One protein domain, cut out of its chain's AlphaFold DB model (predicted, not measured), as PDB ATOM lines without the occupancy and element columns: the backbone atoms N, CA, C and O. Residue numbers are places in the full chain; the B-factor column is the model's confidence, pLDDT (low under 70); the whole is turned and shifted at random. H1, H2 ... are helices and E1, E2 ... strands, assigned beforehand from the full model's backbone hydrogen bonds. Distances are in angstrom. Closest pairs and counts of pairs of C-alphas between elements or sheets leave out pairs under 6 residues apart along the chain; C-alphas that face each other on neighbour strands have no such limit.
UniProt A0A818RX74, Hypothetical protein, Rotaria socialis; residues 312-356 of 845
ATOM      1  N   THR A 312     109.893  78.285 137.722       73.94
ATOM      2  CA  THR A 312     111.235  78.893 137.584       73.94
ATOM      3  C   THR A 312     112.392  77.893 137.595       73.94
ATOM      4  O   THR A 312     113.526  78.271 137.320       73.94
ATOM      5  N   ASP A 313     112.130  76.641 137.953       75.62
ATOM      6  CA  ASP A 313     113.096  75.541 138.040       75.62
ATOM      7  C   ASP A 313     113.411  74.898 136.677       75.62
ATOM      8  O   ASP A 313     114.427  74.208 136.546       75.62
ATOM      9  N   LYS A 314     112.584  75.157 135.654       77.44
ATOM     10  CA  LYS A 314     112.687  74.540 134.326       77.44
ATOM     11  C   LYS A 314     113.234  75.489 133.265       77.44
ATOM     12  O   LYS A 314     112.863  76.660 133.180       77.44
ATOM     13  N   ASN A 315     114.053  74.947 132.367       81.38
ATOM     14  CA  ASN A 315     114.535  75.671 131.196       81.38
ATOM     15  C   ASN A 315     113.429  75.808 130.145       81.38
ATOM     16  O   ASN A 315     112.842  74.826 129.693       81.38
ATOM     17  N   ILE A 316     113.166  77.028 129.694       82.38
ATOM     18  CA  ILE A 316     112.127  77.279 128.695       82.38
ATOM     19  C   ILE A 316     112.646  76.903 127.300       82.38
ATOM     20  O   ILE A 316     113.718  77.348 126.869       82.38
ATOM     21  N   ARG A 317     111.864  76.101 126.573       84.38
ATOM     22  CA  ARG A 317     112.086  75.733 125.167       84.38
ATOM     23  C   ARG A 317     110.809  75.973 124.373       84.38
ATOM     24  O   ARG A 317     109.717  75.862 124.919       84.38
ATOM     25  N   TYR A 318     110.922  76.292 123.088       84.56
ATOM     26  CA  TYR A 318     109.754  76.301 122.198       84.56
ATOM     27  C   TYR A 318     109.676  75.011 121.384       84.56
ATOM     28  O   TYR A 318     110.700  74.373 121.127       84.56
ATOM     29  N   ILE A 319     108.463  74.627 120.986       81.50
ATOM     30  CA  ILE A 319     108.222  73.359 120.294       81.50
ATOM     31  C   ILE A 319     109.041  73.251 119.000       81.50
ATOM     32  O   ILE A 319     109.082  74.170 118.176       81.50
ATOM     33  N   ASN A 320     109.686  72.103 118.816       82.31
ATOM     34  CA  ASN A 320     110.294  71.722 117.552       82.31
ATOM     35  C   ASN A 320     109.400  70.662 116.909       82.31
ATOM     36  O   ASN A 320     109.290  69.566 117.448       82.31
ATOM     37  N   ARG A 321     108.747  70.990 115.788       79.44
ATOM     38  CA  ARG A 321     107.780  70.088 115.137       79.44
ATOM     39  C   ARG A 321     108.411  68.773 114.699       79.44
ATOM     40  O   ARG A 321     107.763  67.740 114.808       79.44
ATOM     41  N   ASP A 322     109.675  68.814 114.296       74.69
ATOM     42  CA  ASP A 322     110.389  67.624 113.844       74.69
ATOM     43  C   ASP A 322     110.652  66.662 115.018       74.69
ATOM     44  O   ASP A 322     110.539  65.450 114.874       74.69
ATOM     45  N   LEU A 323     110.919  67.199 116.218       79.00
ATOM     46  CA  LEU A 323     111.128  66.399 117.435       79.00
ATOM     47  C   LEU A 323     109.836  66.110 118.213       79.00
ATOM     48  O   LEU A 323     109.830  65.209 119.049       79.00
ATOM     49  N   ALA A 324     108.743  66.827 117.942       73.38
ATOM     50  CA  ALA A 324     107.440  66.581 118.563       73.38
ATOM     51  C   ALA A 324     106.875  65.199 118.196       73.38
ATOM     52  O   ALA A 324     106.097  64.630 118.958       73.38
ATOM     53  N   LEU A 325     107.297  64.642 117.055       77.19
ATOM     54  CA  LEU A 325     107.000  63.265 116.655       77.19
ATOM     55  C   LEU A 325     107.754  62.232 117.505       77.19
ATOM     56  O   LEU A 325     107.292  61.102 117.651       77.19
ATOM     57  N   LEU A 326     108.905  62.608 118.074       79.12
ATOM     58  CA  LEU A 326     109.752  61.699 118.844       79.12
ATOM     59  C   LEU A 326     109.337  61.606 120.308       79.12
ATOM     60  O   LEU A 326     109.343  60.516 120.868       79.12
ATOM     61  N   ALA A 327     108.991  62.720 120.945       79.75
ATOM     62  CA  ALA A 327     108.550  62.729 122.333       79.75
ATOM     63  C   ALA A 327     107.468  63.786 122.532       79.75
ATOM     64  O   ALA A 327     107.592  64.918 122.062       79.75
ATOM     65  N   SER A 328     106.418  63.425 123.268       81.19
ATOM     66  CA  SER A 328     105.367  64.380 123.620       81.19
ATOM     67  C   SER A 328     105.904  65.476 124.547       81.19
ATOM     68  O   SER A 328     106.818  65.256 125.348       81.19
ATOM     69  N   ASN A 329     105.292  66.661 124.487       78.50
ATOM     70  CA  ASN A 329     105.654  67.777 125.363       78.50
ATOM     71  C   ASN A 329     105.526  67.409 126.849       78.50
ATOM     72  O   ASN A 329     106.320  67.876 127.659       78.50
ATOM     73  N   GLU A 330     104.566  66.553 127.210       77.50
ATOM     74  CA  GLU A 330     104.392  66.069 128.583       77.50
ATOM     75  C   GLU A 330     105.573  65.204 129.031       77.50
ATOM     76  O   GLU A 330     106.139  65.451 130.097       77.50
ATOM     77  N   GLN A 331     106.007  64.254 128.196       78.19
ATOM     78  CA  GLN A 331     107.169  63.407 128.482       78.19
ATOM     79  C   GLN A 331     108.445  64.238 128.623       78.19
ATOM     80  O   GLN A 331     109.196  64.045 129.578       78.19
ATOM     81  N   LEU A 332     108.663  65.200 127.722       79.88
ATOM     82  CA  LEU A 332     109.799  66.120 127.790       79.88
ATOM     83  C   LEU A 332     109.770  66.964 129.070       79.88
ATOM     84  O   LEU A 332     110.787  67.082 129.746       79.88
ATOM     85  N   CYS A 333     108.603  67.496 129.446       77.00
ATOM     86  CA  CYS A 333     108.446  68.294 130.663       77.00
ATOM     87  C   CYS A 333     108.627  67.489 131.959       77.00
ATOM     88  O   CYS A 333     108.941  68.079 132.997       77.00
ATOM     89  N   GLN A 334     108.355  66.182 131.936       78.12
ATOM     90  CA  GLN A 334     108.474  65.292 133.097       78.12
ATOM     91  C   GLN A 334     109.877  64.685 133.232       78.12
ATOM     92  O   GLN A 334     110.368  64.522 134.347       78.12
ATOM     93  N   CYS A 335     110.520  64.343 132.113       71.88
ATOM     94  CA  CYS A 335     111.773  63.583 132.102       71.88
ATOM     95  C   CYS A 335     113.024  64.468 131.975       71.88
ATOM     96  O   CYS A 335     114.084  64.107 132.503       71.88
ATOM     97  N   ALA A 336     112.906  65.614 131.300       71.25
ATOM     98  CA  ALA A 336     113.962  66.608 131.147       71.25
ATOM     99  C   ALA A 336     113.648  67.867 131.969       71.25
ATOM    100  O   ALA A 336     112.493  68.160 132.285       71.25
ATOM    101  N   ASN A 337     114.683  68.633 132.329       78.06
ATOM    102  CA  ASN A 337     114.511  69.859 133.115       78.06
ATOM    103  C   ASN A 337     114.062  71.042 132.236       78.06
ATOM    104  O   ASN A 337     114.677  72.112 132.250       78.06
ATOM    105  N   ILE A 338     113.031  70.829 131.410       82.06
ATOM    106  CA  ILE A 338     112.544  71.797 130.426       82.06
ATOM    107  C   ILE A 338     111.031  72.007 130.516       82.06
ATOM    108  O   ILE A 338     110.287  71.131 130.950       82.06
ATOM    109  N   TYR A 339     110.567  73.177 130.083       81.12
ATOM    110  CA  TYR A 339     109.155  73.479 129.857       81.12
ATOM    111  C   TYR A 339     108.961  73.885 128.398       81.12
ATOM    112  O   TYR A 339     109.603  74.830 127.926       81.12
ATOM    113  N   VAL A 340     108.096  73.167 127.681       81.94
ATOM    114  CA  VAL A 340     107.869  73.384 126.248       81.94
ATOM    115  C   VAL A 340     106.692  74.330 126.030       81.94
ATOM    116  O   VAL A 340     105.570  74.048 126.438       81.94
ATOM    117  N   ILE A 341     106.950  75.446 125.351       78.75
ATOM    118  CA  ILE A 341     105.933  76.401 124.905       78.75
ATOM    119  C   ILE A 341     105.540  76.070 123.469       78.75
ATOM    120  O   ILE A 341     106.396  76.012 122.582       78.75
ATOM    121  N   ASP A 342     104.242  75.919 123.237       73.81
ATOM    122  CA  ASP A 342     103.673  75.818 121.900       73.81
ATOM    123  C   ASP A 342     103.283  77.216 121.369       73.81
ATOM    124  O   ASP A 342     102.347  77.827 121.894       73.81
ATOM    125  N   PRO A 343     103.969  77.738 120.334       66.31
ATOM    126  CA  PRO A 343     103.701  79.052 119.760       66.31
ATOM    127  C   PRO A 343     102.300  79.202 119.158       66.31
ATOM    128  O   PRO A 343     101.846  80.332 119.020       66.31
ATOM    129  N   GLU A 344     101.636  78.110 118.762       62.94
ATOM    130  CA  GLU A 344     100.284  78.177 118.177       62.94
ATOM    131  C   GLU A 344      99.195  78.306 119.246       62.94
ATOM    132  O   GLU A 344      98.166  78.933 119.005       62.94
ATOM    133  N   ASN A 345      99.456  77.781 120.444       55.31
ATOM    134  CA  ASN A 345      98.545  77.836 121.587       55.31
ATOM    135  C   ASN A 345      98.882  78.964 122.580       55.31
ATOM    136  O   ASN A 345      98.073  79.294 123.449       55.31
ATOM    137  N   SER A 346     100.067  79.570 122.471       54.59
ATOM    138  CA  SER A 346     100.505  80.685 123.318       54.59
ATOM    139  C   SER A 346     100.328  82.051 122.648       54.59
ATOM    140  O   SER A 346     100.510  82.203 121.446       54.59
ATOM    141  N   PHE A 347     100.091  83.091 123.452       53.34
ATOM    142  CA  PHE A 347     100.035  84.505 123.043       53.34
ATOM    143  C   PHE A 347     101.337  85.066 122.405       53.34
ATOM    144  O   PHE A 347     101.436  86.275 122.176       53.34
ATOM    145  N   SER A 348     102.371  84.250 122.153       59.81
ATOM    146  CA  SER A 348     103.686  84.665 121.648       59.81
ATOM    147  C   SER A 348     104.008  84.039 120.283       59.81
ATOM    148  O   SER A 348     104.035  82.828 120.096       59.81
ATOM    149  N   THR A 349     104.322  84.882 119.295       65.19
ATOM    150  CA  THR A 349     104.755  84.402 117.973       65.19
ATOM    151  C   THR A 349     106.151  83.770 118.034       65.19
ATOM    152  O   THR A 349     107.015  84.206 118.795       65.19
ATOM    153  N   LEU A 350     106.448  82.811 117.149       64.75
ATOM    154  CA  LEU A 350     107.793  82.222 116.997       64.75
ATOM    155  C   LEU A 350     108.909  83.278 116.873       64.75
ATOM    156  O   LEU A 350     110.002  83.109 117.413       64.75
ATOM    157  N   LYS A 351     108.631  84.395 116.187       68.19
ATOM    158  CA  LYS A 351     109.561  85.530 116.057       68.19
ATOM    159  C   LYS A 351     109.899  86.156 117.419       68.19
ATOM    160  O   LYS A 351     111.047  86.531 117.647       68.19
ATOM    161  N   ARG A 352     108.924  86.234 118.332       69.62
ATOM    162  CA  ARG A 352     109.088  86.765 119.694       69.62
ATOM    163  C   ARG A 352     109.896  85.822 120.576       69.62
ATOM    164  O   ARG A 352     110.863  86.271 121.185       69.62
ATOM    165  N   LEU A 353     109.583  84.529 120.573       71.88
ATOM    166  CA  LEU A 353     110.339  83.534 121.347       71.88
ATOM    167  C   LEU A 353     111.824  83.521 120.943       71.88
ATOM    168  O   LEU A 353     112.703  83.581 121.802       71.88
ATOM    169  N   LYS A 354     112.108  83.591 119.634       70.56
ATOM    170  CA  LYS A 354     113.479  83.742 119.122       70.56
ATOM    171  C   LYS A 354     114.144  85.049 119.572       70.56
ATOM    172  O   LYS A 354     115.328  85.043 119.896       70.56
ATOM    173  N   SER A 355     113.406  86.163 119.638       69.75
ATOM    174  CA  SER A 355     113.952  87.451 120.101       69.75
ATOM    175  C   SER A 355     114.398  87.427 121.571       69.75
ATOM    176  O   SER A 355     115.402  88.057 121.917       69.75
ATOM    177  N   PHE A 356     113.727  86.625 122.403       70.69
ATOM    178  CA  PHE A 356     114.099  86.374 123.798       70.69
ATOM    179  C   PHE A 356     115.253  85.370 123.957       70.69
ATOM    180  O   PHE A 356     115.634  85.063 125.079       70.69
TER     181      PHE A 356
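What this domain is: This is residues 312 to 356 of the 845 residues of the protein "Hypothetical protein" of Rotaria socialis (UniProt A0A818RX74). Two parallel strands, E1 and E2, make a small ribbon in the middle; H2 packs on E2, short H1 lies beyond the end of E1, and H3 is on the side away from H2. The printed part has 45 residues, mixed in class, ordered E1, H1, H2, E2, H3. It is compact, with radius of gyration of the C-alphas 10.6 A and spans of 27 by 26 by 15 A.

How they stand to each other: E1, residues 315 to 318, and E2, residues 338 to 341, are parallel neighbours at 32 degrees; N 317 and O 339, 2.9 A apart, are within hydrogen-bond range. With H1, residues 321 to 324, and H2, residues 329 to 335, they form a strand-helix-strand unit, parallel neighbour strands with helices between, its crossover right-handed. The closest C-alphas of H2 and E2 are those of Cys 333 and Tyr 339, 5.3 A apart. H1 and H2 meet only through their link. The closest C-alphas of E1 and H3, residues 350 to 355, are those of Tyr 318 and Leu 353, 7.3 A apart. H3 is apart from H1 and H2. In H2 and H3 every O i to N i+4 pair is within hydrogen-bond range; H1 is too short for one.

Where its parts are: E1, 10.2 A long, begins at C-alpha 315 (114.535, 75.671, 131.196). E2 is 9.8 A, H2 10.0 A, H1 4.9 A; H3, 8.7 A, ends at C-alpha 355 (113.952, 87.451, 120.101).

The domain as a whole: The C-alphas farthest apart, Cys 335 and Lys 351, are 27.3 A apart. The printed part has no cut and no long link. Residues 343 to 352 and 355 are under pLDDT 70.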